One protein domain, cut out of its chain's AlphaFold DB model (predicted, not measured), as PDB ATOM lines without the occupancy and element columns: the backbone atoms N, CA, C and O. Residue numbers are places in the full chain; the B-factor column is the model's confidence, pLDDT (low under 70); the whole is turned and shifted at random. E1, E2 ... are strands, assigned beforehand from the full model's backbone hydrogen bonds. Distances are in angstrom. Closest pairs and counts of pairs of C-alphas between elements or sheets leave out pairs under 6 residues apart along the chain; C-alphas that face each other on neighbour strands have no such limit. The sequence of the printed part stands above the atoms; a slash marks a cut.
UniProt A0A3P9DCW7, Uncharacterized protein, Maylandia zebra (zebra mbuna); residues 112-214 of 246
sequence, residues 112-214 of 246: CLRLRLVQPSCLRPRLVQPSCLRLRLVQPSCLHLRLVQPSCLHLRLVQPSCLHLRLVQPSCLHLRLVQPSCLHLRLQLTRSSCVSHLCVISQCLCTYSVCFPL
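What this domain is: This is residues 112 to 214 of the 246 residues of an uncharacterized protein of Maylandia zebra (zebra mbuna) (UniProt A0A3P9DCW7). The chain is wound in stacked turns into a flattened, well-formed solenoid: five turns of two strands each, with E1, E3, E5, E7 and E9 making one wall and E2, E4, E6, E8 and E10 the other. The two nearly flat sheets stand face to face, their strands running opposite ways, and the chain crosses from one to the other after each strand; the last turn, E9 and E10, has the longest links and the least regular course. The printed part has 103 residues, with no named helix and ten named strands, E1 to E10; the sheet orders are E1 E3 E5 E7 E9 and E2 E4 E6 E8 E10, both all parallel. The class is all strand, and the whole is compact, with a radius of gyration of the C-alphas of 12.8 A and spans of 35 by 31 by 20 A.

How they stand to each other: The first sheet begins with E1, residues 112 to 118, an edge strand whose parallel neighbour is E3, residues 132 to 138. Their directions differ by 0 degrees, the C-alphas of Cys 112 and Cys 132 face each other at 4.9 A, and N 113 and O 132 are within hydrogen-bond range at 2.9 A. E5, residues 152 to 158, is parallel to E3, with N 133 and O 152 at 2.9 A. E7, residues 172 to 178, is parallel to E5, with N 155 and O 174 at 2.8 A. The other edge strand, E9, residues 194 to 201, is parallel to E7 at 6 degrees; the facing C-alphas pass from 173 and 195 to 174 and 197, and N 175 and O 197 are 2.8 A apart. The second sheet begins with the edge strand E2, residues 122 to 128, parallel to E4, residues 142 to 148, with N 123 and O 142 at 2.9 A. E6, residues 162 to 168, is parallel to E4, with N 143 and O 162 at 2.8 A. E8, residues 182 to 188, is parallel to E6, with N 165 and O 184 at 2.8 A. The edge strand E10, residues 208 to 211, is parallel to E8 at 4 degrees, with N 187 and O 209 at 3.2 A. Strands of different sheets are apart, among them E1 and E2, E5 and E6, and E9 and E10.

Where its parts are: E1 begins at C-alpha 112, at (54.737, -30.423, 2.748), and is 20.5 A long. E2 is 20.1 A long and ends at C-alpha 128, at (44.500, -32.819, -3.710). E3 measures 20.4 A and E5 and E7 20.3 A each, while E4, E6 and E8 measure 20.2 A each. E9, the longest strand with 8 residues, measures 21.2 A. E10, with 4 residues, measures 10.2 A and ends at C-alpha 211, at (31.639, -44.754, 5.132).

The domain as a whole: The two C-alphas farthest apart are those of Gln 119 and Leu 214, 40.0 A; the first and last printed C-alphas are 31.7 A apart. From edge to edge the strands' lines turn by 5 degrees in the first sheet and by 6 degrees in the second. The printed part has no cut and no long link. The links from E1 through E9 are tight, with 3 residues each up to E8 and 5 residues between E8 and E9; the link from E9 to E10 is short, with 6 residues. The mean pLDDT of the printed part is 75.5, and residues 189 to 214 are under 70, with means of 57 for E9 and 46 for E10.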
ATOM      1  N   CYS A 112      54.884 -30.758   1.333       82.38
ATOM      2  CA  CYS A 112      54.737 -30.423   2.748       82.38
ATOM      3  C   CYS A 112      53.961 -29.118   2.953       82.38
ATOM      4  O   CYS A 112      54.332 -28.048   2.456       82.38
ATOM      5  N   LEU A 113      52.909 -29.181   3.773       84.19
ATOM      6  CA  LEU A 113      52.091 -28.024   4.117       84.19
ATOM      7  C   LEU A 113      51.919 -27.861   5.624       84.19
ATOM      8  O   LEU A 113      51.450 -28.758   6.327       84.19
ATOM      9  N   ARG A 114      52.219 -26.651   6.108       85.69
ATOM     10  CA  ARG A 114      51.991 -26.255   7.499       85.69
ATOM     11  C   ARG A 114      51.232 -24.935   7.558       85.69
ATOM     12  O   ARG A 114      51.761 -23.897   7.169       85.69
ATOM     13  N   LEU A 115      50.016 -24.957   8.101       83.44
ATOM     14  CA  LEU A 115      49.241 -23.738   8.361       83.44
ATOM     15  C   LEU A 115      48.985 -23.578   9.852       83.44
ATOM     16  O   LEU A 115      48.600 -24.523  10.545       83.44
ATOM     17  N   ARG A 116      49.200 -22.353  10.331       84.88
ATOM     18  CA  ARG A 116      48.892 -21.929  11.696       84.88
ATOM     19  C   ARG A 116      48.174 -20.592  11.638       84.88
ATOM     20  O   ARG A 116      48.799 -19.609  11.245       84.88
ATOM     21  N   LEU A 117      46.897 -20.571  12.008       82.19
ATOM     22  CA  LEU A 117      46.077 -19.357  12.014       82.19
ATOM     23  C   LEU A 117      45.340 -19.222  13.347       82.19
ATOM     24  O   LEU A 117      44.945 -20.222  13.946       82.19
ATOM     25  N   VAL A 118      45.175 -17.978  13.783       82.12
ATOM     26  CA  VAL A 118      44.446 -17.580  14.989       82.12
ATOM     27  C   VAL A 118      43.398 -16.567  14.545       82.12
ATOM     28  O   VAL A 118      43.732 -15.677  13.766       82.12
ATOM     29  N   GLN A 119      42.151 -16.770  14.966       82.25
ATOM     30  CA  GLN A 119      40.993 -15.922  14.660       82.25
ATOM     31  C   GLN A 119      40.768 -15.606  13.163       82.25
ATOM     32  O   GLN A 119      40.512 -14.458  12.799       82.25
ATOM     33  N   PRO A 120      40.866 -16.583  12.237       83.50
ATOM     34  CA  PRO A 120      40.483 -16.335  10.855       83.50
ATOM     35  C   PRO A 120      38.952 -16.306  10.722       83.50
ATOM     36  O   PRO A 120      38.261 -17.226  11.153       83.50
ATOM     37  N   SER A 121      38.419 -15.299  10.039       84.75
ATOM     38  CA  SER A 121      36.982 -15.161   9.785       84.75
ATOM     39  C   SER A 121      36.456 -16.281   8.876       84.75
ATOM     40  O   SER A 121      35.451 -16.922   9.168       84.75
ATOM     41  N   CYS A 122      37.130 -16.550   7.751       84.38
ATOM     42  CA  CYS A 122      36.650 -17.508   6.748       84.38
ATOM     43  C   CYS A 122      37.785 -18.258   6.042       84.38
ATOM     44  O   CYS A 122      38.605 -17.664   5.333       84.38
ATOM     45  N   LEU A 123      37.773 -19.591   6.126       88.56
ATOM     46  CA  LEU A 123      38.766 -20.461   5.490       88.56
ATOM     47  C   LEU A 123      38.127 -21.491   4.563       88.56
ATOM     48  O   LEU A 123      37.293 -22.294   4.975       88.56
ATOM     49  N   ARG A 124      38.577 -21.517   3.302       91.31
ATOM     50  CA  ARG A 124      38.156 -22.514   2.301       91.31
ATOM     51  C   ARG A 124      39.347 -23.202   1.616       91.31
ATOM     52  O   ARG A 124      39.609 -22.919   0.439       91.31
ATOM     53  N   PRO A 125      40.115 -24.055   2.322       90.12
ATOM     54  CA  PRO A 125      41.178 -24.850   1.717       90.12
ATOM     55  C   PRO A 125      40.622 -26.060   0.944       90.12
ATOM     56  O   PRO A 125      39.824 -26.844   1.458       90.12
ATOM     57  N   ARG A 126      41.095 -26.236  -0.292       93.06
ATOM     58  CA  ARG A 126      40.908 -27.445  -1.104       93.06
ATOM     59  C   ARG A 126      42.273 -27.982  -1.513       93.06
ATOM     60  O   ARG A 126      43.023 -27.277  -2.189       93.06
ATOM     61  N   LEU A 127      42.575 -29.213  -1.119       91.50
ATOM     62  CA  LEU A 127      43.861 -29.853  -1.393       91.50
ATOM     63  C   LEU A 127      43.647 -31.221  -2.029       91.50
ATOM     64  O   LEU A 127      42.738 -31.955  -1.637       91.50
ATOM     65  N   VAL A 128      44.491 -31.538  -3.002       91.38
ATOM     66  CA  VAL A 128      44.500 -32.819  -3.710       91.38
ATOM     67  C   VAL A 128      45.904 -33.399  -3.616       91.38
ATOM     68  O   VAL A 128      46.860 -32.694  -3.944       91.38
ATOM     69  N   GLN A 129      46.003 -34.644  -3.152       88.81
ATOM     70  CA  GLN A 129      47.245 -35.409  -3.016       88.81
ATOM     71  C   GLN A 129      48.359 -34.699  -2.218       88.81
ATOM     72  O   GLN A 129      49.486 -34.602  -2.700       88.81
ATOM     73  N   PRO A 130      48.091 -34.129  -1.023       87.12
ATOM     74  CA  PRO A 130      49.176 -33.654  -0.174       87.12
ATOM     75  C   PRO A 130      49.930 -34.841   0.446       87.12
ATOM     76  O   PRO A 130      49.297 -35.711   1.046       87.12
ATOM     77  N   SER A 131      51.263 -34.852   0.388       86.88
ATOM     78  CA  SER A 131      52.038 -35.904   1.069       86.88
ATOM     79  C   SER A 131      51.950 -35.723   2.588       86.88
ATOM     80  O   SER A 131      51.496 -36.610   3.305       86.88
ATOM     81  N   CYS A 132      52.283 -34.529   3.088       86.06
ATOM     82  CA  CYS A 132      52.257 -34.218   4.518       86.06
ATOM     83  C   CYS A 132      51.513 -32.913   4.811       86.06
ATOM     84  O   CYS A 132      51.874 -31.838   4.319       86.06
ATOM     85  N   LEU A 133      50.509 -32.979   5.688       88.50
ATOM     86  CA  LEU A 133      49.689 -31.834   6.068       88.50
ATOM     87  C   LEU A 133      49.565 -31.676   7.584       88.50
ATOM     88  O   LEU A 133      49.058 -32.549   8.285       88.50
ATOM     89  N   ARG A 134      49.951 -30.497   8.085       90.25
ATOM     90  CA  ARG A 134      49.731 -30.077   9.475       90.25
ATOM     91  C   ARG A 134      48.933 -28.774   9.517       90.25
ATOM     92  O   ARG A 134      49.456 -27.718   9.150       90.25
ATOM     93  N   LEU A 135      47.697 -28.822  10.011       89.12
ATOM     94  CA  LEU A 135      46.874 -27.626  10.244       89.12
ATOM     95  C   LEU A 135      46.606 -27.443  11.733       89.12
ATOM     96  O   LEU A 135      46.155 -28.365  12.412       89.12
ATOM     97  N   ARG A 136      46.850 -26.227  12.222       90.12
ATOM     98  CA  ARG A 136      46.424 -25.788  13.551       90.12
ATOM     99  C   ARG A 136      45.655 -24.481  13.423       90.12
ATOM    100  O   ARG A 136      46.231 -23.492  12.970       90.12
ATOM    101  N   LEU A 137      44.386 -24.483  13.818       88.38
ATOM    102  CA  LEU A 137      43.533 -23.297  13.785       88.38
ATOM    103  C   LEU A 137      42.887 -23.086  15.152       88.38
ATOM    104  O   LEU A 137      42.482 -24.048  15.804       88.38
ATOM    105  N   VAL A 138      42.827 -21.831  15.574       87.50
ATOM    106  CA  VAL A 138      42.220 -21.409  16.838       87.50
ATOM    107  C   VAL A 138      41.170 -20.357  16.518       87.50
ATOM    108  O   VAL A 138      41.482 -19.406  15.802       87.50
ATOM    109  N   GLN A 139      39.953 -20.556  17.018       85.38
ATOM    110  CA  GLN A 139      38.806 -19.659  16.869       85.38
ATOM    111  C   GLN A 139      38.477 -19.257  15.417       85.38
ATOM    112  O   GLN A 139      38.319 -18.071  15.134       85.38
ATOM    113  N   PRO A 140      38.419 -20.187  14.437       87.06
ATOM    114  CA  PRO A 140      37.910 -19.827  13.121       87.06
ATOM    115  C   PRO A 140      36.388 -19.617  13.177       87.06
ATOM    116  O   PRO A 140      35.675 -20.498  13.655       87.06
ATOM    117  N   SER A 141      35.869 -18.518  12.622       86.38
ATOM    118  CA  SER A 141      34.409 -18.332  12.555       86.38
ATOM    119  C   SER A 141      33.789 -19.356  11.598       86.38
ATOM    120  O   SER A 141      32.907 -20.116  11.977       86.38
ATOM    121  N   CYS A 142      34.315 -19.463  10.372       85.69
ATOM    122  CA  CYS A 142      33.843 -20.431   9.379       85.69
ATOM    123  C   CYS A 142      34.999 -21.182   8.707       85.69
ATOM    124  O   CYS A 142      35.892 -20.579   8.095       85.69
ATOM    125  N   LEU A 143      34.940 -22.515   8.719       89.44
ATOM    126  CA  LEU A 143      35.898 -23.388   8.047       89.44
ATOM    127  C   LEU A 143      35.202 -24.404   7.145       89.44
ATOM    128  O   LEU A 143      34.438 -25.239   7.610       89.44
ATOM    129  N   HIS A 144      35.555 -24.400   5.860       91.81
ATOM    130  CA  HIS A 144      35.142 -25.427   4.907       91.81
ATOM    131  C   HIS A 144      36.367 -26.059   4.240       91.81
ATOM    132  O   HIS A 144      36.932 -25.515   3.285       91.81
ATOM    133  N   LEU A 145      36.775 -27.229   4.723       90.94
ATOM    134  CA  LEU A 145      37.985 -27.921   4.289       90.94
ATOM    135  C   LEU A 145      37.647 -29.187   3.502       90.94
ATOM    136  O   LEU A 145      36.866 -30.029   3.941       90.94
ATOM    137  N   ARG A 146      38.276 -29.322   2.330       92.50
ATOM    138  CA  ARG A 146      38.179 -30.513   1.478       92.50
ATOM    139  C   ARG A 146      39.570 -31.047   1.160       92.50
ATOM    140  O   ARG A 146      40.341 -30.349   0.499       92.50
ATOM    141  N   LEU A 147      39.857 -32.279   1.577       90.00
ATOM    142  CA  LEU A 147      41.104 -32.985   1.265       90.00
ATOM    143  C   LEU A 147      40.791 -34.287   0.538       90.00
ATOM    144  O   LEU A 147      39.852 -34.997   0.897       90.00
ATOM    145  N   VAL A 148      41.580 -34.574  -0.492       90.62
ATOM    146  CA  VAL A 148      41.486 -35.799  -1.289       90.62
ATOM    147  C   VAL A 148      42.862 -36.445  -1.325       90.62
ATOM    148  O   VAL A 148      43.827 -35.768  -1.682       90.62
ATOM    149  N   GLN A 149      42.926 -37.720  -0.951       87.50
ATOM    150  CA  GLN A 149      44.122 -38.562  -0.941       87.50
ATOM    151  C   GLN A 149      45.329 -37.964  -0.188       87.50
ATOM    152  O   GLN A 149      46.418 -37.896  -0.751       87.50
ATOM    153  N   PRO A 150      45.179 -37.453   1.053       86.19
ATOM    154  CA  PRO A 150      46.343 -37.081   1.847       86.19
ATOM    155  C   PRO A 150      47.084 -38.334   2.345       86.19
ATOM    156  O   PRO A 150      46.449 -39.219   2.916       86.19
ATOM    157  N   SER A 151      48.412 -38.389   2.210       85.38
ATOM    158  CA  SER A 151      49.185 -39.502   2.790       85.38
ATOM    159  C   SER A 151      49.216 -39.383   4.317       85.38
ATOM    160  O   SER A 151      48.737 -40.265   5.019       85.38
ATOM    161  N   CYS A 152      49.667 -38.242   4.848       84.31
ATOM    162  CA  CYS A 152      49.736 -37.986   6.288       84.31
ATOM    163  C   CYS A 152      49.043 -36.674   6.663       84.31
ATOM    164  O   CYS A 152      49.415 -35.590   6.196       84.31
ATOM    165  N   LEU A 153      48.063 -36.751   7.565       86.12
ATOM    166  CA  LEU A 153      47.246 -35.616   7.977       86.12
ATOM    167  C   LEU A 153      47.196 -35.475   9.499       86.12
ATOM    168  O   LEU A 153      46.782 -36.380  10.217       86.12
ATOM    169  N   HIS A 154      47.536 -34.278   9.978       88.19
ATOM    170  CA  HIS A 154      47.372 -33.870  11.369       88.19
ATOM    171  C   HIS A 154      46.581 -32.556  11.460       88.19
ATOM    172  O   HIS A 154      47.080 -31.478  11.110       88.19
ATOM    173  N   LEU A 155      45.359 -32.625  11.988       87.50
ATOM    174  CA  LEU A 155      44.452 -31.492  12.175       87.50
ATOM    175  C   LEU A 155      44.220 -31.218  13.662       87.50
ATOM    176  O   LEU A 155      43.839 -32.109  14.415       87.50
ATOM    177  N   ARG A 156      44.403 -29.961  14.076       88.19
ATOM    178  CA  ARG A 156      43.998 -29.470  15.398       88.19
ATOM    179  C   ARG A 156      43.178 -28.194  15.248       88.19
ATOM    180  O   ARG A 156      43.734 -27.173  14.840       88.19
ATOM    181  N   LEU A 157      41.895 -28.244  15.593       86.00
ATOM    182  CA  LEU A 157      40.998 -27.087  15.586       86.00
ATOM    183  C   LEU A 157      40.458 -26.859  16.998       86.00
ATOM    184  O   LEU A 157      40.070 -27.807  17.677       86.00
ATOM    185  N   VAL A 158      40.483 -25.608  17.443       85.31
ATOM    186  CA  VAL A 158      40.007 -25.193  18.767       85.31
ATOM    187  C   VAL A 158      38.972 -24.097  18.573       85.31
ATOM    188  O   VAL A 158      39.268 -23.120  17.887       85.31
ATOM    189  N   GLN A 159      37.793 -24.277  19.160       82.38
ATOM    190  CA  GLN A 159      36.670 -23.341  19.171       82.38
ATOM    191  C   GLN A 159      36.228 -22.827  17.786       82.38
ATOM    192  O   GLN A 159      36.124 -21.616  17.593       82.38
ATOM    193  N   PRO A 160      36.025 -23.686  16.765       82.62
ATOM    194  CA  PRO A 160      35.426 -23.230  15.517       82.62
ATOM    195  C   PRO A 160      33.927 -22.941  15.704       82.62
ATOM    196  O   PRO A 160      33.216 -23.787  16.241       82.62
ATOM    197  N   SER A 161      33.416 -21.813  15.199       81.12
ATOM    198  CA  SER A 161      31.963 -21.567  15.233       81.12
ATOM    199  C   SER A 161      31.247 -22.499  14.247       81.12
ATOM    200  O   SER A 161      30.416 -23.305  14.643       81.12
ATOM    201  N   CYS A 162      31.645 -22.489  12.972       80.62
ATOM    202  CA  CYS A 162      31.091 -23.366  11.937       80.62
ATOM    203  C   CYS A 162      32.192 -24.142  11.216       80.62
ATOM    204  O   CYS A 162      33.117 -23.560  10.635       80.62
ATOM    205  N   LEU A 163      32.073 -25.467  11.189       81.69
ATOM    206  CA  LEU A 163      33.070 -26.358  10.609       81.69
ATOM    207  C   LEU A 163      32.423 -27.376   9.670       81.69
ATOM    208  O   LEU A 163      31.530 -28.118  10.052       81.69
ATOM    209  N   HIS A 164      32.934 -27.447   8.443       83.75
ATOM    210  CA  HIS A 164      32.578 -28.450   7.447       83.75
ATOM    211  C   HIS A 164      33.852 -29.128   6.921       83.75
ATOM    212  O   HIS A 164      34.659 -28.514   6.211       83.75
ATOM    213  N   LEU A 165      34.046 -30.402   7.260       83.19
ATOM    214  CA  LEU A 165      35.206 -31.206   6.871       83.19
ATOM    215  C   LEU A 165      34.782 -32.332   5.931       83.19
ATOM    216  O   LEU A 165      33.945 -33.162   6.273       83.19
ATOM    217  N   ARG A 166      35.424 -32.405   4.763       84.62
ATOM    218  CA  ARG A 166      35.327 -33.552   3.856       84.62
ATOM    219  C   ARG A 166      36.714 -34.118   3.584       84.62
ATOM    220  O   ARG A 166      37.527 -33.455   2.932       84.62
ATOM    221  N   LEU A 167      36.961 -35.338   4.048       82.31
ATOM    222  CA  LEU A 167      38.205 -36.073   3.819       82.31
ATOM    223  C   LEU A 167      37.907 -37.329   3.009       82.31
ATOM    224  O   LEU A 167      36.988 -38.080   3.330       82.31
ATOM    225  N   VAL A 168      38.675 -37.532   1.943       84.88
ATOM    226  CA  VAL A 168      38.525 -38.671   1.036       84.88
ATOM    227  C   VAL A 168      39.857 -39.396   0.946       84.88
ATOM    228  O   VAL A 168      40.848 -38.779   0.567       84.88
ATOM    229  N   GLN A 169      39.855 -40.681   1.284       81.38
ATOM    230  CA  GLN A 169      40.971 -41.625   1.210       81.38
ATOM    231  C   GLN A 169      42.273 -41.131   1.882       81.38
ATOM    232  O   GLN A 169      43.310 -41.100   1.224       81.38
ATOM    233  N   PRO A 170      42.258 -40.683   3.156       79.56
ATOM    234  CA  PRO A 170      43.502 -40.446   3.886       79.56
ATOM    235  C   PRO A 170      44.219 -41.770   4.187       79.56
ATOM    236  O   PRO A 170      43.555 -42.727   4.574       79.56
ATOM    237  N   SER A 171      45.550 -41.827   4.072       77.81
ATOM    238  CA  SER A 171      46.313 -43.006   4.524       77.81
ATOM    239  C   SER A 171      46.515 -42.983   6.042       77.81
ATOM    240  O   SER A 171      46.193 -43.956   6.711       77.81
ATOM    241  N   CYS A 172      46.956 -41.849   6.600       77.69
ATOM    242  CA  CYS A 172      47.136 -41.645   8.039       77.69
ATOM    243  C   CYS A 172      46.414 -40.375   8.513       77.69
ATOM    244  O   CYS A 172      46.662 -39.278   7.994       77.69
ATOM    245  N   LEU A 173      45.554 -40.502   9.531       77.44
ATOM    246  CA  LEU A 173      44.739 -39.408  10.065       77.44
ATOM    247  C   LEU A 173      44.873 -39.254  11.584       77.44
ATOM    248  O   LEU A 173      44.565 -40.161  12.353       77.44
ATOM    249  N   HIS A 174      45.229 -38.038  12.000       78.06
ATOM    250  CA  HIS A 174      45.147 -37.571  13.380       78.06
ATOM    251  C   HIS A 174      44.331 -36.274  13.439       78.06
ATOM    252  O   HIS A 174      44.718 -35.247  12.868       78.06
ATOM    253  N   LEU A 175      43.208 -36.285  14.153       77.69
ATOM    254  CA  LEU A 175      42.254 -35.184  14.215       77.69
ATOM    255  C   LEU A 175      41.837 -34.889  15.662       77.69
ATOM    256  O   LEU A 175      41.306 -35.728  16.381       77.69
ATOM    257  N   ARG A 176      42.036 -33.634  16.071       77.88
ATOM    258  CA  ARG A 176      41.596 -33.111  17.369       77.88
ATOM    259  C   ARG A 176      40.735 -31.870  17.170       77.88
ATOM    260  O   ARG A 176      41.230 -30.862  16.657       77.88
ATOM    261  N   LEU A 177      39.477 -31.941  17.594       74.12
ATOM    262  CA  LEU A 177      38.503 -30.853  17.575       74.12
ATOM    263  C   LEU A 177      38.044 -30.572  19.003       74.12
ATOM    264  O   LEU A 177      37.572 -31.461  19.703       74.12
ATOM    265  N   VAL A 178      38.199 -29.325  19.429       78.31
ATOM    266  CA  VAL A 178      37.801 -28.885  20.766       78.31
ATOM    267  C   VAL A 178      36.743 -27.805  20.618       78.31
ATOM    268  O   VAL A 178      37.015 -26.797  19.970       78.31
ATOM    269  N   GLN A 179      35.574 -28.023  21.215       72.31
ATOM    270  CA  GLN A 179      34.440 -27.102  21.326       72.31
ATOM    271  C   GLN A 179      33.980 -26.477  19.993       72.31
ATOM    272  O   GLN A 179      33.981 -25.254  19.869       72.31
ATOM    273  N   PRO A 180      33.628 -27.263  18.956       72.44
ATOM    274  CA  PRO A 180      32.921 -26.703  17.811       72.44
ATOM    275  C   PRO A 180      31.498 -26.282  18.210       72.44
ATOM    276  O   PRO A 180      30.840 -27.020  18.937       72.44
ATOM    277  N   SER A 181      31.001 -25.147  17.709       72.75
ATOM    278  CA  SER A 181      29.571 -24.816  17.856       72.75
ATOM    279  C   SER A 181      28.723 -25.618  16.860       72.75
ATOM    280  O   SER A 181      27.726 -26.215  17.249       72.75
ATOM    281  N   CYS A 182      29.166 -25.704  15.598       73.12
ATOM    282  CA  CYS A 182      28.535 -26.496  14.536       73.12
ATOM    283  C   CYS A 182      29.576 -27.341  13.775       73.12
ATOM    284  O   CYS A 182      30.594 -26.811  13.310       73.12
ATOM    285  N   LEU A 183      29.312 -28.642  13.583       73.31
ATOM    286  CA  LEU A 183      30.235 -29.597  12.951       73.31
ATOM    287  C   LEU A 183      29.560 -30.480  11.894       73.31
ATOM    288  O   LEU A 183      28.835 -31.401  12.212       73.31
ATOM    289  N   HIS A 184      29.898 -30.306  10.623       72.62
ATOM    290  CA  HIS A 184      29.612 -31.311   9.601       72.62
ATOM    291  C   HIS A 184      30.910 -32.027   9.233       72.62
ATOM    292  O   HIS A 184      31.860 -31.412   8.739       72.62
ATOM    293  N   LEU A 185      30.951 -33.346   9.416       73.00
ATOM    294  CA  LEU A 185      32.133 -34.143   9.102       73.00
ATOM    295  C   LEU A 185      31.768 -35.352   8.235       73.00
ATOM    296  O   LEU A 185      30.898 -36.146   8.575       73.00
ATOM    297  N   ARG A 186      32.463 -35.478   7.098       73.06
ATOM    298  CA  ARG A 186      32.362 -36.613   6.174       73.06
ATOM    299  C   ARG A 186      33.743 -37.219   5.937       73.06
ATOM    300  O   ARG A 186      34.607 -36.560   5.345       73.06
ATOM    301  N   LEU A 187      33.927 -38.470   6.359       72.19
ATOM    302  CA  LEU A 187      35.136 -39.262   6.102       72.19
ATOM    303  C   LEU A 187      34.800 -40.408   5.155       72.19
ATOM    304  O   LEU A 187      33.908 -41.209   5.418       72.19
ATOM    305  N   GLN A 188      35.534 -40.486   4.051       74.69
ATOM    306  CA  GLN A 188      35.525 -41.642   3.162       74.69
ATOM    307  C   GLN A 188      36.894 -42.296   3.287       74.69
ATOM    308  O   GLN A 188      37.881 -41.710   2.848       74.69
ATOM    309  N   LEU A 189      36.962 -43.449   3.942       67.56
ATOM    310  CA  LEU A 189      38.214 -44.138   4.249       67.56
ATOM    311  C   LEU A 189      38.466 -45.272   3.251       67.56
ATOM    312  O   LEU A 189      37.536 -45.788   2.632       67.56
ATOM    313  N   THR A 190      39.730 -45.651   3.076       64.12
ATOM    314  CA  THR A 190      40.097 -46.921   2.433       64.12
ATOM    315  C   THR A 190      40.337 -47.980   3.505       64.12
ATOM    316  O   THR A 190      40.617 -47.657   4.661       64.12
ATOM    317  N   ARG A 191      40.260 -49.253   3.107       53.19
ATOM    318  CA  ARG A 191      40.421 -50.425   3.986       53.19
ATOM    319  C   ARG A 191      41.762 -50.457   4.743       53.19
ATOM    320  O   ARG A 191      41.850 -51.088   5.782       53.19
ATOM    321  N   SER A 192      42.778 -49.749   4.241       57.69
ATOM    322  CA  SER A 192      44.152 -49.687   4.765       57.69
ATOM    323  C   SER A 192      44.510 -48.379   5.489       57.69
ATOM    324  O   SER A 192      45.689 -48.084   5.676       57.69
ATOM    325  N   SER A 193      43.526 -47.551   5.851       58.78
ATOM    326  CA  SER A 193      43.798 -46.259   6.497       58.78
ATOM    327  C   SER A 193      43.988 -46.379   8.014       58.78
ATOM    328  O   SER A 193      43.165 -46.966   8.712       58.78
ATOM    329  N   CYS A 194      45.062 -45.788   8.539       60.25
ATOM    330  CA  CYS A 194      45.340 -45.711   9.971       60.25
ATOM    331  C   CYS A 194      44.721 -44.432  10.559       60.25
ATOM    332  O   CYS A 194      45.092 -43.313  10.188       60.25
ATOM    333  N   VAL A 195      43.799 -44.584  11.511       60.53
ATOM    334  CA  VAL A 195      43.177 -43.475  12.252       60.53
ATOM    335  C   VAL A 195      43.581 -43.600  13.715       60.53
ATOM    336  O   VAL A 195      43.084 -44.476  14.410       60.53
ATOM    337  N   SER A 196      44.505 -42.758  14.185       48.16
ATOM    338  CA  SER A 196      45.082 -42.928  15.529       48.16
ATOM    339  C   SER A 196      44.396 -42.101  16.612       48.16
ATOM    340  O   SER A 196      44.356 -42.525  17.757       48.16
ATOM    341  N   HIS A 197      43.818 -40.944  16.277       49.88
ATOM    342  CA  HIS A 197      43.100 -40.117  17.248       49.88
ATOM    343  C   HIS A 197      42.027 -39.273  16.563       49.88
ATOM    344  O   HIS A 197      42.340 -38.418  15.733       49.88
ATOM    345  N   LEU A 198      40.769 -39.492  16.949       57.75
ATOM    346  CA  LEU A 198      39.620 -38.647  16.637       57.75
ATOM    347  C   LEU A 198      38.994 -38.217  17.970       57.75
ATOM    348  O   LEU A 198      38.230 -38.961  18.567       57.75
ATOM    349  N   CYS A 199      39.342 -37.030  18.460       57.81
ATOM    350  CA  CYS A 199      38.761 -36.481  19.690       57.81
ATOM    351  C   CYS A 199      37.906 -35.268  19.326       57.81
ATOM    352  O   CYS A 199      38.434 -34.288  18.786       57.81
ATOM    353  N   VAL A 200      36.602 -35.358  19.587       60.41
ATOM    354  CA  VAL A 200      35.624 -34.286  19.378       60.41
ATOM    355  C   VAL A 200      34.962 -34.005  20.718       60.41
ATOM    356  O   VAL A 200      34.151 -34.792  21.185       60.41
ATOM    357  N   ILE A 201      35.327 -32.891  21.341       58.97
ATOM    358  CA  ILE A 201      34.683 -32.422  22.573       58.97
ATOM    359  C   ILE A 201      33.699 -31.341  22.142       58.97
ATOM    360  O   ILE A 201      34.142 -30.249  21.794       58.97
ATOM    361  N   SER A 202      32.404 -31.644  22.076       54.91
ATOM    362  CA  SER A 202      31.355 -30.703  21.654       54.91
ATOM    363  C   SER A 202      30.240 -30.655  22.692       54.91
ATOM    364  O   SER A 202      29.915 -31.684  23.272       54.91
ATOM    365  N   GLN A 203      29.647 -29.475  22.892       47.19
ATOM    366  CA  GLN A 203      28.407 -29.307  23.665       47.19
ATOM    367  C   GLN A 203      27.150 -29.472  22.787       47.19
ATOM    368  O   GLN A 203      26.060 -29.635  23.319       47.19
ATOM    369  N   CYS A 204      27.296 -29.481  21.453       43.25
ATOM    370  CA  CYS A 204      26.185 -29.578  20.501       43.25
ATOM    371  C   CYS A 204      26.387 -30.732  19.503       43.25
ATOM    372  O   CYS A 204      27.471 -30.894  18.926       43.25
ATOM    373  N   LEU A 205      25.335 -31.534  19.300       37.09
ATOM    374  CA  LEU A 205      25.265 -32.637  18.334       37.09
ATOM    375  C   LEU A 205      25.210 -32.097  16.902       37.09
ATOM    376  O   LEU A 205      24.366 -31.270  16.566       37.09
ATOM    377  N   CYS A 206      26.084 -32.601  16.033       42.41
ATOM    378  CA  CYS A 206      26.004 -32.366  14.599       42.41
ATOM    379  C   CYS A 206      26.372 -33.646  13.832       42.41
ATOM    380  O   CYS A 206      27.156 -34.470  14.306       42.41
ATOM    381  N   THR A 207      25.776 -33.818  12.653       43.84
ATOM    382  CA  THR A 207      25.790 -35.056  11.867       43.84
ATOM    383  C   THR A 207      27.207 -35.541  11.526       43.84
ATOM    384  O   THR A 207      28.021 -34.849  10.904       43.84
ATOM    385  N   TYR A 208      27.498 -36.780  11.926       48.66
ATOM    386  CA  TYR A 208      28.753 -37.481  11.671       48.66
ATOM    387  C   TYR A 208      28.481 -38.671  10.747       48.66
ATOM    388  O   TYR A 208      27.636 -39.508  11.049       48.66
ATOM    389  N   SER A 209      29.176 -38.752   9.611       43.25
ATOM    390  CA  SER A 209      29.040 -39.872   8.671       43.25
ATOM    391  C   SER A 209      30.415 -40.403   8.268       43.25
ATOM    392  O   SER A 209      31.245 -39.677   7.701       43.25
ATOM    393  N   VAL A 210      30.647 -41.684   8.569       49.97
ATOM    394  CA  VAL A 210      31.825 -42.457   8.154       49.97
ATOM    395  C   VAL A 210      31.350 -43.579   7.254       49.97
ATOM    396  O   VAL A 210      30.509 -44.380   7.649       49.97
ATOM    397  N   CYS A 211      31.901 -43.649   6.046       42.91
ATOM    398  CA  CYS A 211      31.639 -44.754   5.132       42.91
ATOM    399  C   CYS A 211      32.913 -45.596   4.997       42.91
ATOM    400  O   CYS A 211      33.921 -45.099   4.481       42.91
ATOM    401  N   PHE A 212      32.851 -46.856   5.434       47.84
ATOM    402  CA  PHE A 212      33.853 -47.881   5.135       47.84
ATOM    403  C   PHE A 212      33.389 -48.723   3.940       47.84
ATOM    404  O   PHE A 212      32.235 -49.152   3.917       47.84
ATOM    405  N   PRO A 213      34.255 -49.006   2.953       38.66
ATOM    406  CA  PRO A 213      33.953 -50.001   1.940       38.66
ATOM    407  C   PRO A 213      34.156 -51.403   2.550       38.66
ATOM    408  O   PRO A 213      35.278 -51.897   2.608       38.66
ATOM    409  N   LEU A 214      33.057 -52.017   3.014       41.06
ATOM    410  CA  LEU A 214      32.919 -53.441   3.383       41.06
ATOM    411  C   LEU A 214      33.842 -53.968   4.509       41.06
ATOM    412  O   LEU A 214      34.793 -54.686   4.219       41.06
TER     413      LEU A 214